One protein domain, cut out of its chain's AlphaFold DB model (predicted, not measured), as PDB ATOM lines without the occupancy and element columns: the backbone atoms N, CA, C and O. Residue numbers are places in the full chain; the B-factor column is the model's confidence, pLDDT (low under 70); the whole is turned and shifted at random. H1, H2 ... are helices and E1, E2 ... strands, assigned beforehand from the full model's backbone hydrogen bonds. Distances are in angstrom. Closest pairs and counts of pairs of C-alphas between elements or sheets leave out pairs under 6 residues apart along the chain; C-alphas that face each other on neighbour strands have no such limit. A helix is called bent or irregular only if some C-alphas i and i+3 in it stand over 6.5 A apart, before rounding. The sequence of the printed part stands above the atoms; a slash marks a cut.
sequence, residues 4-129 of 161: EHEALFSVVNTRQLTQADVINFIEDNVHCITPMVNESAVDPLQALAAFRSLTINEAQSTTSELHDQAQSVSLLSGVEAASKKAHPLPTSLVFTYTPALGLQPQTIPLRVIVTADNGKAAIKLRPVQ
ATOM      1  N   GLU A   4     404.333 436.479 284.463       93.56
ATOM      2  CA  GLU A   4     404.982 435.198 284.748       93.56
ATOM      3  C   GLU A   4     405.704 434.622 283.522       93.56
ATOM      4  O   GLU A   4     406.765 434.007 283.655       93.56
ATOM      5  N   HIS A   5     405.157 434.826 282.316       91.94
ATOM      6  CA  HIS A   5     405.805 434.383 281.079       91.94
ATOM      7  C   HIS A   5     407.116 435.151 280.860       91.94
ATOM      8  O   HIS A   5     408.139 434.563 280.507       91.94
ATOM      9  N   GLU A   6     407.108 436.466 281.091       92.69
ATOM     10  CA  GLU A   6     408.310 437.299 280.991       92.69
ATOM     11  C   GLU A   6     409.361 436.894 282.036       92.69
ATOM     12  O   GLU A   6     410.532 436.693 281.691       92.69
ATOM     13  N   ALA A   7     408.938 436.675 283.283       94.69
ATOM     14  CA  ALA A   7     409.808 436.212 284.360       94.69
ATOM     15  C   ALA A   7     410.488 434.879 284.009       94.69
ATOM     16  O   ALA A   7     411.714 434.768 284.112       94.69
ATOM     17  N   LEU A   8     409.730 433.894 283.518       94.44
ATOM     18  CA  LEU A   8     410.265 432.607 283.069       94.44
ATOM     19  C   LEU A   8     411.326 432.778 281.972       94.44
ATOM     20  O   LEU A   8     412.414 432.203 282.058       94.44
ATOM     21  N   PHE A   9     411.042 433.584 280.950       93.12
ATOM     22  CA  PHE A   9     411.978 433.810 279.847       93.12
ATOM     23  C   PHE A   9     413.258 434.508 280.309       93.12
ATOM     24  O   PHE A   9     414.343 434.167 279.826       93.12
ATOM     25  N   SER A  10     413.155 435.444 281.255       93.62
ATOM     26  CA  SER A  10     414.317 436.147 281.804       93.62
ATOM     27  C   SER A  10     415.321 435.177 282.438       93.62
ATOM     28  O   SER A  10     416.517 435.231 282.136       93.62
ATOM     29  N   VAL A  11     414.849 434.211 283.234       94.06
ATOM     30  CA  VAL A  11     415.731 433.262 283.927       94.06
ATOM     31  C   VAL A  11     416.229 432.146 283.016       94.06
ATOM     32  O   VAL A  11     417.380 431.733 283.139       94.06
ATOM     33  N   VAL A  12     415.404 431.687 282.070       91.06
ATOM     34  CA  VAL A  12     415.768 430.629 281.112       91.06
ATOM     35  C   VAL A  12     416.859 431.094 280.145       91.06
ATOM     36  O   VAL A  12     417.775 430.327 279.831       91.06
ATOM     37  N   ASN A  13     416.790 432.349 279.691       90.31
ATOM     38  CA  ASN A  13     417.773 432.924 278.769       90.31
ATOM     39  C   ASN A  13     419.043 433.414 279.474       90.31
ATOM     40  O   ASN A  13     420.054 433.699 278.825       90.31
ATOM     41  N   THR A  14     419.027 433.479 280.805       90.62
ATOM     42  CA  THR A  14     420.195 433.873 281.580       90.62
ATOM     43  C   THR A  14     421.163 432.701 281.710       90.62
ATOM     44  O   THR A  14     420.846 431.625 282.220       90.62
ATOM     45  N   ARG A  15     422.400 432.902 281.241       86.75
ATOM     46  CA  ARG A  15     423.437 431.858 281.263       86.75
ATOM     47  C   ARG A  15     423.775 431.408 282.686       86.75
ATOM     48  O   ARG A  15     424.050 430.222 282.882       86.75
ATOM     49  N   GLN A  16     423.788 432.354 283.621       90.50
ATOM     50  CA  GLN A  16     424.227 432.178 284.998       90.50
ATOM     51  C   GLN A  16     423.556 433.224 285.891       90.50
ATOM     52  O   GLN A  16     423.647 434.417 285.619       90.50
ATOM     53  N   LEU A  17     422.891 432.754 286.938       93.06
ATOM     54  CA  LEU A  17     422.198 433.535 287.953       93.06
ATOM     55  C   LEU A  17     423.029 433.536 289.235       93.06
ATOM     56  O   LEU A  17     423.647 432.527 289.603       93.06
ATOM     57  N   THR A  18     423.034 434.663 289.933       92.25
ATOM     58  CA  THR A  18     423.550 434.727 291.297       92.25
ATOM     59  C   THR A  18     422.542 434.133 292.279       92.25
ATOM     60  O   THR A  18     421.369 433.926 291.966       92.25
ATOM     61  N   GLN A  19     422.994 433.879 293.507       90.38
ATOM     62  CA  GLN A  19     422.112 433.487 294.607       90.38
ATOM     63  C   GLN A  19     420.974 434.501 294.821       90.38
ATOM     64  O   GLN A  19     419.834 434.099 295.029       90.38
ATOM     65  N   ALA A  20     421.278 435.800 294.733       93.12
ATOM     66  CA  ALA A  20     420.288 436.861 294.889       93.12
ATOM     67  C   ALA A  20     419.249 436.844 293.760       93.12
ATOM     68  O   ALA A  20     418.060 436.955 294.040       93.12
ATOM     69  N   ASP A  21     419.673 436.624 292.511       95.25
ATOM     70  CA  ASP A  21     418.753 436.586 291.367       95.25
ATOM     71  C   ASP A  21     417.729 435.453 291.501       95.25
ATOM     72  O   ASP A  21     416.543 435.652 291.255       95.25
ATOM     73  N   VAL A  22     418.169 434.265 291.936       94.69
ATOM     74  CA  VAL A  22     417.269 433.118 292.141       94.69
ATOM     75  C   VAL A  22     416.326 433.347 293.319       94.69
ATOM     76  O   VAL A  22     415.159 432.977 293.233       94.69
ATOM     77  N   ILE A  23     416.810 433.956 294.406       94.94
ATOM     78  CA  ILE A  23     415.968 434.309 295.556       94.94
ATOM     79  C   ILE A  23     414.869 435.279 295.119       94.94
ATOM     80  O   ILE A  23     413.701 434.963 295.317       94.94
ATOM     81  N   ASN A  24     415.231 436.383 294.463       96.38
ATOM     82  CA  ASN A  24     414.269 437.379 293.989       96.38
ATOM     83  C   ASN A  24     413.258 436.752 293.023       96.38
ATOM     84  O   ASN A  24     412.057 436.925 293.187       96.38
ATOM     85  N   PHE A  25     413.731 435.935 292.074       96.56
ATOM     86  CA  PHE A  25     412.851 435.221 291.152       96.56
ATOM     87  C   PHE A  25     411.821 434.352 291.885       96.56
ATOM     88  O   PHE A  25     410.648 434.376 291.524       96.56
ATOM     89  N   ILE A  26     412.232 433.599 292.912       96.06
ATOM     90  CA  ILE A  26     411.307 432.766 293.692       96.06
ATOM     91  C   ILE A  26     410.341 433.627 294.513       96.06
ATOM     92  O   ILE A  26     409.164 433.285 294.593       96.06
ATOM     93  N   GLU A  27     410.808 434.719 295.120       96.12
ATOM     94  CA  GLU A  27     409.969 435.616 295.929       96.12
ATOM     95  C   GLU A  27     408.889 436.306 295.094       96.12
ATOM     96  O   GLU A  27     407.723 436.308 295.490       96.12
ATOM     97  N   ASP A  28     409.256 436.806 293.916       96.81
ATOM     98  CA  ASP A  28     408.346 437.518 293.015       96.81
ATOM     99  C   ASP A  28     407.324 436.584 292.343       96.81
ATOM    100  O   ASP A  28     406.272 437.030 291.889       96.81
ATOM    101  N   ASN A  29     407.621 435.282 292.284       96.38
ATOM    102  CA  ASN A  29     406.840 434.285 291.545       96.38
ATOM    103  C   ASN A  29     406.378 433.119 292.436       96.38
ATOM    104  O   ASN A  29     406.134 432.007 291.965       96.38
ATOM    105  N   VAL A  30     406.259 433.348 293.746       96.06
ATOM    106  CA  VAL A  30     405.934 432.295 294.723       96.06
ATOM    107  C   VAL A  30     404.586 431.619 294.444       96.06
ATOM    108  O   VAL A  30     404.413 430.436 294.721       96.06
ATOM    109  N   HIS A  31     403.633 432.351 293.861       95.38
ATOM    110  CA  HIS A  31     402.294 431.859 293.522       95.38
ATOM    111  C   HIS A  31     402.286 430.869 292.355       95.38
ATOM    112  O   HIS A  31     401.330 430.106 292.221       95.38
ATOM    113  N   CYS A  32     403.328 430.869 291.525       96.06
ATOM    114  CA  CYS A  32     403.448 430.013 290.347       96.06
ATOM    115  C   CYS A  32     404.650 429.057 290.407       96.06
ATOM    116  O   CYS A  32     404.892 428.327 289.445       96.06
ATOM    117  N   ILE A  33     405.374 429.003 291.530       97.31
ATOM    118  CA  ILE A  33     406.525 428.115 291.736       97.31
ATOM    119  C   ILE A  33     406.222 427.062 292.800       97.31
ATOM    120  O   ILE A  33     405.969 427.373 293.960       97.31
ATOM    121  N   THR A  34     406.401 425.798 292.424       97.88
ATOM    122  CA  THR A  34     406.445 424.664 293.351       97.88
ATOM    123  C   THR A  34     407.868 424.101 293.394       97.88
ATOM    124  O   THR A  34     408.294 423.433 292.445       97.88
ATOM    125  N   PRO A  35     408.653 424.358 294.454       96.19
ATOM    126  CA  PRO A  35     409.977 423.770 294.596       96.19
ATOM    127  C   PRO A  35     409.894 422.267 294.883       96.19
ATOM    128  O   PRO A  35     409.044 421.812 295.647       96.19
ATOM    129  N   MET A  36     410.820 421.502 294.308       93.12
ATOM    130  CA  MET A  36     410.873 420.044 294.420       93.12
ATOM    131  C   MET A  36     412.236 419.579 294.932       93.12
ATOM    132  O   MET A  36     413.277 419.871 294.333       93.12
ATOM    133  N   VAL A  37     412.239 418.772 295.987       90.62
ATOM    134  CA  VAL A  37     413.420 418.087 296.527       90.62
ATOM    135  C   VAL A  37     413.210 416.593 296.329       90.62
ATOM    136  O   VAL A  37     412.294 416.034 296.920       90.62
ATOM    137  N   ASN A  38     414.035 415.947 295.498       82.81
ATOM    138  CA  ASN A  38     413.922 414.510 295.205       82.81
ATOM    139  C   ASN A  38     412.471 414.090 294.898       82.81
ATOM    140  O   ASN A  38     411.922 413.206 295.547       82.81
ATOM    141  N   GLU A  39     411.833 414.795 293.957       81.75
ATOM    142  CA  GLU A  39     410.444 414.557 293.513       81.75
ATOM    143  C   GLU A  39     409.346 414.864 294.545       81.75
ATOM    144  O   GLU A  39     408.161 414.759 294.234       81.75
ATOM    145  N   SER A  40     409.707 415.335 295.738       88.75
ATOM    146  CA  SER A  40     408.754 415.784 296.753       88.75
ATOM    147  C   SER A  40     408.610 417.301 296.725       88.75
ATOM    148  O   SER A  40     409.607 418.023 296.779       88.75
ATOM    149  N   ALA A  41     407.371 417.788 296.651       93.94
ATOM    150  CA  ALA A  41     407.087 419.212 296.768       93.94
ATOM    151  C   ALA A  41     407.437 419.707 298.176       93.94
ATOM    152  O   ALA A  41     407.133 419.044 299.171       93.94
ATOM    153  N   VAL A  42     408.066 420.876 298.256       93.62
ATOM    154  CA  VAL A  42     408.401 421.538 299.519       93.62
ATOM    155  C   VAL A  42     407.854 422.957 299.538       93.62
ATOM    156  O   VAL A  42     407.561 423.545 298.500       93.62
ATOM    157  N   ASP A  43     407.720 423.511 300.739       93.00
ATOM    158  CA  ASP A  43     407.242 424.876 300.919       93.00
ATOM    159  C   ASP A  43     408.228 425.899 300.303       93.00
ATOM    160  O   ASP A  43     409.444 425.784 300.518       93.00
ATOM    161  N   PRO A  44     407.747 426.913 299.557       92.69
ATOM    162  CA  PRO A  44     408.608 427.938 298.971       92.69
ATOM    163  C   PRO A  44     409.500 428.679 299.973       92.69
ATOM    164  O   PRO A  44     410.636 429.015 299.637       92.69
ATOM    165  N   LEU A  45     409.067 428.882 301.220       91.88
ATOM    166  CA  LEU A  45     409.895 429.508 302.254       91.88
ATOM    167  C   LEU A  45     411.065 428.605 302.661       91.88
ATOM    168  O   LEU A  45     412.165 429.102 302.911       91.88
ATOM    169  N   GLN A  46     410.864 427.282 302.681       91.12
ATOM    170  CA  GLN A  46     411.952 426.325 302.914       91.12
ATOM    171  C   GLN A  46     412.955 426.346 301.759       91.12
ATOM    172  O   GLN A  46     414.164 426.345 301.994       91.12
ATOM    173  N   ALA A  47     412.468 426.433 300.519       91.06
ATOM    174  CA  ALA A  47     413.326 426.602 299.352       91.06
ATOM    175  C   ALA A  47     414.140 427.903 299.431       91.06
ATOM    176  O   ALA A  47     415.354 427.875 299.241       91.06
ATOM    177  N   LEU A  48     413.512 429.029 299.789       93.69
ATOM    178  CA  LEU A  48     414.199 430.309 299.987       93.69
ATOM    179  C   LEU A  48     415.264 430.228 301.086       93.69
ATOM    180  O   LEU A  48     416.370 430.740 300.910       93.69
ATOM    181  N   ALA A  49     414.973 429.564 302.207       91.19
ATOM    182  CA  ALA A  49     415.950 429.340 303.271       91.19
ATOM    183  C   ALA A  49     417.138 428.481 302.795       91.19
ATOM    184  O   ALA A  49     418.291 428.777 303.125       91.19
ATOM    185  N   ALA A  50     416.884 427.464 301.967       90.88
ATOM    186  CA  ALA A  50     417.929 426.645 301.358       90.88
ATOM    187  C   ALA A  50     418.798 427.460 300.383       90.88
ATOM    188  O   ALA A  50     420.025 427.397 300.456       90.88
ATOM    189  N   PHE A  51     418.193 428.291 299.527       90.69
ATOM    190  CA  PHE A  51     418.948 429.165 298.626       90.69
ATOM    191  C   PHE A  51     419.754 430.217 299.380       90.69
ATOM    192  O   PHE A  51     420.903 430.428 299.020       90.69
ATOM    193  N   ARG A  52     419.221 430.824 300.450       90.31
ATOM    194  CA  ARG A  52     419.941 431.794 301.304       90.31
ATOM    195  C   ARG A  52     421.124 431.189 302.056       90.31
ATOM    196  O   ARG A  52     422.112 431.877 302.289       90.31
ATOM    197  N   SER A  53     421.022 429.920 302.442       85.69
ATOM    198  CA  SER A  53     422.085 429.202 303.157       85.69
ATOM    199  C   SER A  53     423.109 428.533 302.235       85.69
ATOM    200  O   SER A  53     424.073 427.957 302.735       85.69
ATOM    201  N   LEU A  54     422.941 428.633 300.911       83.12
ATOM    202  CA  LEU A  54     423.837 428.031 299.925       83.12
ATOM    203  C   LEU A  54     425.272 428.566 300.061       83.12
ATOM    204  O   LEU A  54     425.522 429.762 299.892       83.12
ATOM    205  N   THR A  55     426.229 427.670 300.317       70.00
ATOM    206  CA  THR A  55     427.663 428.004 300.409       70.00
ATOM    207  C   THR A  55     428.484 427.392 299.266       70.00
ATOM    208  O   THR A  55     428.068 426.446 298.601       70.00
ATOM    209  N   ILE A  56     429.690 427.923 299.024       59.84
ATOM    210  CA  ILE A  56     430.568 427.539 297.896       59.84
ATOM    211  C   ILE A  56     430.949 426.048 297.927       59.84
ATOM    212  O   ILE A  56     431.018 425.415 296.876       59.84
ATOM    213  N   ASN A  57     431.163 425.472 299.116       55.81
ATOM    214  CA  ASN A  57     431.531 424.058 299.269       55.81
ATOM    215  C   ASN A  57     430.432 423.114 298.755       55.81
ATOM    216  O   ASN A  57     430.719 422.032 298.257       55.81
ATOM    217  N   GLU A  58     429.175 423.541 298.821       53.09
ATOM    218  CA  GLU A  58     428.017 422.740 298.423       53.09
ATOM    219  C   GLU A  58     427.846 422.729 296.902       53.09
ATOM    220  O   GLU A  58     427.465 421.716 296.321       53.09
ATOM    221  N   ALA A  59     428.231 423.824 296.241       51.62
ATOM    222  CA  ALA A  59     428.292 423.913 294.787       51.62
ATOM    223  C   ALA A  59     429.313 422.930 294.176       51.62
ATOM    224  O   ALA A  59     429.128 422.445 293.056       51.62
ATOM    225  N   GLN A  60     430.382 422.612 294.916       43.41
ATOM    226  CA  GLN A  60     431.382 421.619 294.513       43.41
ATOM    227  C   GLN A  60     430.885 420.179 294.709       43.41
ATOM    228  O   GLN A  60     431.121 419.340 293.840       43.41
ATOM    229  N   SER A  61     430.141 419.893 295.785       45.38
ATOM    230  CA  SER A  61     429.546 418.570 296.042       45.38
ATOM    231  C   SER A  61     428.518 418.175 294.976       45.38
ATOM    232  O   SER A  61     428.612 417.089 294.407       45.38
ATOM    233  N   THR A  62     427.603 419.081 294.610       48.62
ATOM    234  CA  THR A  62     426.584 418.814 293.574       48.62
ATOM    235  C   THR A  62     427.194 418.662 292.173       48.62
ATOM    236  O   THR A  62     426.699 417.883 291.362       48.62
ATOM    237  N   THR A  63     428.306 419.350 291.885       44.69
ATOM    238  CA  THR A  63     429.058 419.160 290.629       44.69
ATOM    239  C   THR A  63     429.661 417.750 290.540       44.69
ATOM    240  O   THR A  63     429.682 417.168 289.456       44.69
ATOM    241  N   SER A  64     430.110 417.181 291.666       37.25
ATOM    242  CA  SER A  64     430.675 415.826 291.724       37.25
ATOM    243  C   SER A  64     429.599 414.737 291.621       37.25
ATOM    244  O   SER A  64     429.790 413.758 290.906       37.25
ATOM    245  N   GLU A  65     428.435 414.931 292.248       42.78
ATOM    246  CA  GLU A  65     427.304 413.986 292.183       42.78
ATOM    247  C   GLU A  65     426.699 413.869 290.769       42.78
ATOM    248  O   GLU A  65     426.244 412.797 290.372       42.78
ATOM    249  N   LEU A  66     426.748 414.943 289.968       44.69
ATOM    250  CA  LEU A  66     426.319 414.925 288.563       44.69
ATOM    251  C   LEU A  66     427.330 414.240 287.624       44.69
ATOM    252  O   LEU A  66     426.939 413.811 286.537       44.69
ATOM    253  N   HIS A  67     428.609 414.142 288.006       36.28
ATOM    254  CA  HIS A  67     429.639 413.465 287.206       36.28
ATOM    255  C   HIS A  67     429.648 411.945 287.446       36.28
ATOM    256  O   HIS A  67     429.885 411.182 286.511       36.28
ATOM    257  N   ASP A  68     429.307 411.501 288.660       36.22
ATOM    258  CA  ASP A  68     429.280 410.079 289.038       36.22
ATOM    259  C   ASP A  68     427.983 409.340 288.668       36.22
ATOM    260  O   ASP A  68     427.912 408.115 288.768       36.22
ATOM    261  N   GLN A  69     426.964 410.023 288.135       40.69
ATOM    262  CA  GLN A  69     425.709 409.381 287.712       40.69
ATOM    263  C   GLN A  69     425.833 408.519 286.430       40.69
ATOM    264  O   GLN A  69     424.829 408.047 285.895       40.69
ATOM    265  N   ALA A  70     427.063 408.288 285.950       43.34
ATOM    266  CA  ALA A  70     427.408 407.325 284.902       43.34
ATOM    267  C   ALA A  70     428.047 406.024 285.438       43.34
ATOM    268  O   ALA A  70     428.273 405.103 284.649       43.34
ATOM    269  N   GLN A  71     428.320 405.902 286.744       34.69
ATOM    270  CA  GLN A  71     428.875 404.681 287.333       34.69
ATOM    271  C   GLN A  71     427.960 404.101 288.412       34.69
ATOM    272  O   GLN A  71     427.584 404.718 289.401       34.69
ATOM    273  N   SER A  72     427.550 402.867 288.156       42.16
ATOM    274  CA  SER A  72     426.634 402.076 288.957       42.16
ATOM    275  C   SER A  72     427.147 401.827 290.387       42.16
ATOM    276  O   SER A  72     428.331 401.596 290.598       42.16
ATOM    277  N   VAL A  73     426.197 401.715 291.326       45.25
ATOM    278  CA  VAL A  73     426.328 401.140 292.683       45.25
ATOM    279  C   VAL A  73     427.030 402.017 293.737       45.25
ATOM    280  O   VAL A  73     428.187 401.811 294.086       45.25
ATOM    281  N   SER A  74     426.272 402.914 294.375       32.44
ATOM    282  CA  SER A  74     426.514 403.340 295.769       32.44
ATOM    283  C   SER A  74     425.213 403.821 296.419       32.44
ATOM    284  O   SER A  74     424.988 404.999 296.662       32.44
ATOM    285  N   LEU A  75     424.315 402.869 296.685       41.69
ATOM    286  CA  LEU A  75     422.999 403.100 297.294       41.69
ATOM    287  C   LEU A  75     423.025 403.252 298.829       41.69
ATOM    288  O   LEU A  75     421.968 403.203 299.445       41.69
ATOM    289  N   LEU A  76     424.186 403.427 299.473       47.25
ATOM    290  CA  LEU A  76     424.258 403.447 300.947       47.25
ATOM    291  C   LEU A  76     425.082 404.593 301.564       47.25
ATOM    292  O   LEU A  76     425.063 404.734 302.779       47.25
ATOM    293  N   SER A  77     425.736 405.455 300.774       38.34
ATOM    294  CA  SER A  77     426.511 406.609 301.282       38.34
ATOM    295  C   SER A  77     425.890 407.983 300.977       38.34
ATOM    296  O   SER A  77     426.178 408.953 301.674       38.34
ATOM    297  N   GLY A  78     424.995 408.089 299.986       36.34
ATOM    298  CA  GLY A  78     424.351 409.361 299.610       36.34
ATOM    299  C   GLY A  78     423.262 409.847 300.578       36.34
ATOM    300  O   GLY A  78     422.939 411.032 300.619       36.34
ATOM    301  N   VAL A  79     422.711 408.950 301.400       39.34
ATOM    302  CA  VAL A  79     421.596 409.267 302.313       39.34
ATOM    303  C   VAL A  79     422.074 410.054 303.546       39.34
ATOM    304  O   VAL A  79     421.338 410.878 304.093       39.34
ATOM    305  N   GLU A  80     423.334 409.882 303.956       34.47
ATOM    306  CA  GLU A  80     423.899 410.569 305.126       34.47
ATOM    307  C   GLU A  80     424.358 412.008 304.822       34.47
ATOM    308  O   GLU A  80     424.344 412.859 305.715       34.47
ATOM    309  N   ALA A  81     424.702 412.325 303.567       37.34
ATOM    310  CA  ALA A  81     425.131 413.668 303.162       37.34
ATOM    311  C   ALA A  81     423.954 414.638 302.940       37.34
ATOM    312  O   ALA A  81     424.062 415.823 303.265       37.34
ATOM    313  N   ALA A  82     422.798 414.137 302.487       42.88
ATOM    314  CA  ALA A  82     421.561 414.919 302.381       42.88
ATOM    315  C   ALA A  82     420.941 415.271 303.753       42.88
ATOM    316  O   ALA A  82     420.112 416.175 303.846       42.88
ATOM    317  N   SER A  83     421.362 414.589 304.826       36.22
ATOM    318  CA  SER A  83     420.732 414.647 306.155       36.22
ATOM    319  C   SER A  83     421.271 415.736 307.100       36.22
ATOM    320  O   SER A  83     420.830 415.816 308.244       36.22
ATOM    321  N   LYS A  84     422.214 416.595 306.679       44.81
ATOM    322  CA  LYS A  84     422.857 417.590 307.575       44.81
ATOM    323  C   LYS A  84     422.334 419.030 307.494       44.81
ATOM    324  O   LYS A  84     422.857 419.881 308.210       44.81
ATOM    325  N   LYS A  85     421.321 419.335 306.676       55.16
ATOM    326  CA  LYS A  85     420.788 420.706 306.563       55.16
ATOM    327  C   LYS A  85     419.364 420.816 307.085       55.16
ATOM    328  O   LYS A  85     418.547 419.939 306.842       55.16
ATOM    329  N   ALA A  86     419.067 421.942 307.736       64.50
ATOM    330  CA  ALA A  86     417.715 422.279 308.179       64.50
ATOM    331  C   ALA A  86     416.717 422.365 307.005       64.50
ATOM    332  O   ALA A  86     415.548 422.036 307.182       64.50
ATOM    333  N   HIS A  87     417.192 422.752 305.810       77.12
ATOM    334  CA  HIS A  87     416.400 422.807 304.580       77.12
ATOM    335  C   HIS A  87     417.216 422.275 303.384       77.12
ATOM    336  O   HIS A  87     418.281 422.827 303.086       77.12
ATOM    337  N   PRO A  88     416.770 421.202 302.706       84.00
ATOM    338  CA  PRO A  88     417.444 420.683 301.519       84.00
ATOM    339  C   PRO A  88     417.259 421.614 300.311       84.00
ATOM    340  O   PRO A  88     416.206 422.227 300.139       84.00
ATOM    341  N   LEU A  89     418.286 421.712 299.460       88.50
ATOM    342  CA  LEU A  89     418.226 422.525 298.244       88.50
ATOM    343  C   LEU A  89     417.273 421.879 297.219       88.50
ATOM    344  O   LEU A  89     417.407 420.682 296.954       88.50
ATOM    345  N   PRO A  90     416.346 422.638 296.603       92.81
ATOM    346  CA  PRO A  90     415.499 422.113 295.541       92.81
ATOM    347  C   PRO A  90     416.312 421.611 294.348       92.81
ATOM    348  O   PRO A  90     417.194 422.293 293.833       92.81
ATOM    349  N   THR A  91     415.951 420.426 293.872       92.69
ATOM    350  CA  THR A  91     416.454 419.830 292.623       92.69
ATOM    351  C   THR A  91     415.794 420.454 291.390       92.69
ATOM    352  O   THR A  91     416.391 420.534 290.313       92.69
ATOM    353  N   SER A  92     414.553 420.923 291.536       94.69
ATOM    354  CA  SER A  92     413.842 421.660 290.496       94.69
ATOM    355  C   SER A  92     412.838 422.651 291.077       94.69
ATOM    356  O   SER A  92     412.402 422.516 292.218       94.69
ATOM    357  N   LEU A  93     412.485 423.652 290.275       96.81
ATOM    358  CA  LEU A  93     411.379 424.574 290.503       96.81
ATOM    359  C   LEU A  93     410.337 424.297 289.420       96.81
ATOM    360  O   LEU A  93     410.616 424.476 288.235       96.81
ATOM    361  N   VAL A  94     409.163 423.805 289.793       97.50
ATOM    362  CA  VAL A  94     408.067 423.569 288.851       97.50
ATOM    363  C   VAL A  94     407.297 424.871 288.689       97.50
ATOM    364  O   VAL A  94     406.632 425.314 289.620       97.50
ATOM    365  N   PHE A  95     407.415 425.486 287.515       97.44
ATOM    366  CA  PHE A  95     406.799 426.769 287.192       97.44
ATOM    367  C   PHE A  95     405.472 426.534 286.462       97.44
ATOM    368  O   PHE A  95     405.459 425.874 285.418       97.44
ATOM    369  N   THR A  96     404.359 427.025 287.008       97.00
ATOM    370  CA  THR A  96     403.005 426.845 286.454       97.00
ATOM    371  C   THR A  96     402.330 428.184 286.221       97.00
ATOM    372  O   THR A  96     402.049 428.904 287.168       97.00
ATOM    373  N   TYR A  97     402.040 428.509 284.966       95.69
ATOM    374  CA  TYR A  97     401.571 429.834 284.571       95.69
ATOM    375  C   TYR A  97     400.700 429.772 283.318       95.69
ATOM    376  O   TYR A  97     400.749 428.797 282.569       95.69
ATOM    377  N   THR A  98     399.928 430.823 283.061       95.19
ATOM    378  CA  THR A  98     399.176 430.976 281.809       95.19
ATOM    379  C   THR A  98     399.948 431.918 280.879       95.19
ATOM    380  O   THR A  98     400.127 433.077 281.237       95.19
ATOM    381  N   PRO A  99     400.430 431.473 279.701       92.94
ATOM    382  CA  PRO A  99     401.299 432.292 278.841       92.94
ATOM    383  C   PRO A  99     400.663 433.589 278.324       92.94
ATOM    384  O   PRO A  99     401.318 434.628 278.213       92.94
ATOM    385  N   ALA A 100     399.380 433.515 277.978       90.06
ATOM    386  CA  ALA A 100     398.583 434.636 277.509       90.06
ATOM    387  C   ALA A 100     397.102 434.369 277.780       90.06
ATOM    388  O   ALA A 100     396.677 433.216 277.885       90.06
ATOM    389  N   LEU A 101     396.311 435.439 277.852       88.44
ATOM    390  CA  LEU A 101     394.865 435.347 278.008       88.44
ATOM    391  C   LEU A 101     394.242 434.419 276.953       88.44
ATOM    392  O   LEU A 101     394.465 434.584 275.756       88.44
ATOM    393  N   GLY A 102     393.433 433.466 277.416       88.38
ATOM    394  CA  GLY A 102     392.745 432.496 276.562       88.38
ATOM    395  C   GLY A 102     393.549 431.230 276.256       88.38
ATOM    396  O   GLY A 102     392.954 430.269 275.776       88.38
ATOM    397  N   LEU A 103     394.847 431.194 276.578       93.12
ATOM    398  CA  LEU A 103     395.657 429.979 276.482       93.12
ATOM    399  C   LEU A 103     395.511 429.105 277.727       93.12
ATOM    400  O   LEU A 103     395.159 429.568 278.817       93.12
ATOM    401  N   GLN A 104     395.801 427.822 277.562       93.19
ATOM    402  CA  GLN A 104     395.797 426.846 278.636       93.19
ATOM    403  C   GLN A 104     396.992 427.054 279.576       93.19
ATOM    404  O   GLN A 104     398.104 427.335 279.107       93.19
ATOM    405  N   PRO A 105     396.806 426.845 280.894       94.81
ATOM    406  CA  PRO A 105     397.905 426.830 281.846       94.81
ATOM    407  C   PRO A 105     398.993 425.838 281.439       94.81
ATOM    408  O   PRO A 105     398.730 424.711 281.015       94.81
ATOM    409  N   GLN A 106     400.237 426.261 281.599       94.94
ATOM    410  CA  GLN A 106     401.421 425.500 281.265       94.94
ATOM    411  C   GLN A 106     402.234 425.230 282.520       94.94
ATOM    412  O   GLN A 106     402.504 426.135 283.301       94.94
ATOM    413  N   THR A 107     402.702 423.994 282.654       96.19
ATOM    414  CA  THR A 107     403.655 423.603 283.694       96.19
ATOM    415  C   THR A 107     404.982 423.220 283.058       96.19
ATOM    416  O   THR A 107     405.013 422.449 282.088       96.19
ATOM    417  N   ILE A 108     406.075 423.751 283.605       95.81
ATOM    418  CA  ILE A 108     407.434 423.421 283.192       95.81
ATOM    419  C   ILE A 108     408.375 423.235 284.392       95.81
ATOM    420  O   ILE A 108     408.516 424.132 285.222       95.81
ATOM    421  N   PRO A 109     409.068 422.088 284.495       95.75
ATOM    422  CA  PRO A 109     410.137 421.914 285.470       95.75
ATOM    423  C   PRO A 109     411.395 422.684 285.055       95.75
ATOM    424  O   PRO A 109     411.935 422.480 283.964       95.75
ATOM    425  N   LEU A 110     411.911 423.514 285.956       96.38
ATOM    426  CA  LEU A 110     413.217 424.157 285.858       96.38
ATOM    427  C   LEU A 110     414.206 423.401 286.745       96.38
ATOM    428  O   LEU A 110     414.104 423.442 287.968       96.38
ATOM    429  N   ARG A 111     415.176 422.698 286.156       94.69
ATOM    430  CA  ARG A 111     416.244 422.033 286.918       94.69
ATOM    431  C   ARG A 111     417.178 423.071 287.519       94.69
ATOM    432  O   ARG A 111     417.673 423.935 286.793       94.69
ATOM    433  N   VAL A 112     417.451 422.937 288.813       92.56
ATOM    434  CA  VAL A 112     418.413 423.773 289.531       92.56
ATOM    435  C   VAL A 112     419.791 423.145 289.378       92.56
ATOM    436  O   VAL A 112     420.010 421.995 289.748       92.56
ATOM    437  N   ILE A 113     420.725 423.893 288.803       89.38
ATOM    438  CA  ILE A 113     422.119 423.476 288.659       89.38
ATOM    439  C   ILE A 113     422.963 424.476 289.425       89.38
ATOM    440  O   ILE A 113     422.915 425.666 289.121       89.38
ATOM    441  N   VAL A 114     423.742 424.000 290.390       87.44
ATOM    442  CA  VAL A 114     424.655 424.834 291.169       87.44
ATOM    443  C   VAL A 114     426.087 424.457 290.826       87.44
ATOM    444  O   VAL A 114     426.448 423.284 290.824       87.44
ATOM    445  N   THR A 115     426.894 425.466 290.533       84.31
ATOM    446  CA  THR A 115     428.320 425.350 290.222       84.31
ATOM    447  C   THR A 115     429.103 426.368 291.038       84.31
ATOM    448  O   THR A 115     428.546 427.366 291.496       84.31
ATOM    449  N   ALA A 116     430.386 426.107 291.277       80.69
ATOM    450  CA  ALA A 116     431.277 427.091 291.878       80.69
ATOM    451  C   ALA A 116     431.948 427.899 290.759       80.69
ATOM    452  O   ALA A 116     432.586 427.317 289.885       80.69
ATOM    453  N   ASP A 117     431.832 429.223 290.805       75.69
ATOM    454  CA  ASP A 117     432.500 430.139 289.878       75.69
ATOM    455  C   ASP A 117     433.238 431.222 290.670       75.69
ATOM    456  O   ASP A 117     432.629 431.953 291.452       75.69
ATOM    457  N   ASN A 118     434.563 431.294 290.516       75.19
ATOM    458  CA  ASN A 118     435.436 432.271 291.182       75.19
ATOM    459  C   ASN A 118     435.190 432.425 292.699       75.19
ATOM    460  O   ASN A 118     435.211 433.530 293.242       75.19
ATOM    461  N   GLY A 119     434.934 431.311 293.395       72.19
ATOM    462  CA  GLY A 119     434.655 431.326 294.832       72.19
ATOM    463  C   GLY A 119     433.277 431.891 295.192       72.19
ATOM    464  O   GLY A 119     433.098 432.383 296.299       72.19
ATOM    465  N   LYS A 120     432.301 431.843 294.281       75.50
ATOM    466  CA  LYS A 120     430.884 432.140 294.538       75.50
ATOM    467  C   LYS A 120     429.996 431.034 293.967       75.50
ATOM    468  O   LYS A 120     430.395 430.317 293.053       75.50
ATOM    469  N   ALA A 121     428.790 430.892 294.515       79.69
ATOM    470  CA  ALA A 121     427.780 430.005 293.947       79.69
ATOM    471  C   ALA A 121     427.202 430.616 292.661       79.69
ATOM    472  O   ALA A 121     426.738 431.757 292.651       79.69
ATOM    473  N   ALA A 122     427.230 429.831 291.593       86.94
ATOM    474  CA  ALA A 122     426.693 430.135 290.281       86.94
ATOM    475  C   ALA A 122     425.543 429.178 289.986       86.94
ATOM    476  O   ALA A 122     425.741 427.959 289.955       86.94
ATOM    477  N   ILE A 123     424.343 429.716 289.782       90.62
ATOM    478  CA  ILE A 123     423.127 428.920 289.620       90.62
ATOM    479  C   ILE A 123     422.646 429.019 288.175       90.62
ATOM    480  O   ILE A 123     422.718 430.071 287.547       90.62
ATOM    481  N   LYS A 124     422.132 427.923 287.625       93.19
ATOM    482  CA  LYS A 124     421.424 427.917 286.346       93.19
ATOM    483  C   LYS A 124     420.083 427.219 286.511       93.19
ATOM    484  O   LYS A 124     420.037 426.090 286.998       93.19
ATOM    485  N   LEU A 125     419.016 427.873 286.058       94.94
ATOM    486  CA  LEU A 125     417.686 427.284 285.944       94.94
ATOM    487  C   LEU A 125     417.508 426.778 284.514       94.94
ATOM    488  O   LEU A 125     417.469 427.559 283.566       94.94
ATOM    489  N   ARG A 126     417.482 425.455 284.332       94.44
ATOM    490  CA  ARG A 126     417.373 424.843 283.002       94.44
ATOM    491  C   ARG A 126     415.966 424.285 282.783       94.44
ATOM    492  O   ARG A 126     415.616 423.324 283.471       94.44
ATOM    493  N   PRO A 127     415.200 424.790 281.806       95.12
ATOM    494  CA  PRO A 127     413.899 424.219 281.489       95.12
ATOM    495  C   PRO A 127     414.039 422.796 280.946       95.12
ATOM    496  O   PRO A 127     414.924 422.495 280.137       95.12
ATOM    497  N   VAL A 128     413.159 421.907 281.390       93.62
ATOM    498  CA  VAL A 128     413.032 420.553 280.848       93.62
ATOM    499  C   VAL A 128     412.134 420.599 279.613       93.62
ATOM    500  O   VAL A 128     411.060 421.186 279.656       93.62
ATOM    501  N   GLN A 129     412.578 419.971 278.516       93.25
ATOM    502  CA  GLN A 129     411.812 419.862 277.263       93.25
ATOM    503  C   GLN A 129     411.349 421.219 276.684       93.25
ATOM    504  O   GLN A 129     410.246 421.333 276.156       93.25
TER     505      GLN A 129
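AT A GLANCE: This is residues 4 to 129 of the 161 residues of the protein "Uncharacterized conserved protein" of Pasteurella testudinis DSM 23072 (UniProt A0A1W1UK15). A strongly twisted antiparallel sheet of four strands, E1 to E4, has three helices, H1, H2 and H3, over one face, while a fourth helix, H4, crosses E3. The loop between E2 and E3 reaches out at one end of the long axis; towards the other end residues 67 to 77 stick out and H5 lies off the sheet. The printed part has 126 residues, with five named helices and four named strands in the chain order H1 H2 E1 H3 H4 H5 E2 E3 E4; the sheet order is E1 E2 E3 E4 and the class is mixed. The whole is compact, with a radius of gyration of the C-alphas of 15.2 A, and elongated, spanning 49 by 31 by 27 A.

HOW THE PARTS SIT: Strands E2, residues 92 to 97, E3, residues 106 to 117, and E4, residues 120 to 127, form a meander, each the antiparallel neighbour of the one before. E2 and E3 are a hairpin, with N 95 and O 108 at 2.9 A; E3 and E4 are another, with N 113 and O 124 at 2.9 A. Edge strand E1, residues 33 to 37, is antiparallel to E2, with N 36 and O 92 at 2.8 A, within hydrogen-bond range. Helices H1, residues 4 to 13, H2, residues 19 to 28, and H3, residues 44 to 52, make two layers with the sheet, helices on one face of it. H1 is only just over E2, with 3 C-alphas falling on it, at a height over the sheet of 7.9 A. H2 and H3 touch, the closest C-alphas being those of Ile 23 and Leu 48 at 6.2 A, and run opposite ways at a shallow tilt of 17 degrees. H4, residues 56 to 70, lies over E3 and across the strands, at 68 degrees on the local plane; its closest C-alpha pair with E3 is Ala 59 and Thr 115, 4.8 A. H5, residues 78 to 84, is not on the sheet and touches no helix. Every O i to N i+4 pair is within hydrogen-bond range in H1, H2 and H3, but 8 of 11 are in H4 and 0 of 3 in H5, where 0 of 4 O i to N i+3 pairs are.

IN THESE COORDINATES: H1 begins at C-alpha 4, (404.982, 435.198, 284.748). E3 is 32.6 A long, H4 24.2 A and E4 22.8 A, ending at C-alpha 127, (413.899, 424.219, 281.489). H4 is only just irregular: C-alphas 67 and 70 are 6.9 A apart.

THE WHOLE: The farthest C-alphas, of Leu 76 and Gly 102, are 49.3 A apart. The printed part has no cut and no long link. Its mean pLDDT is 79.6; residues 56 to 86 are under 70.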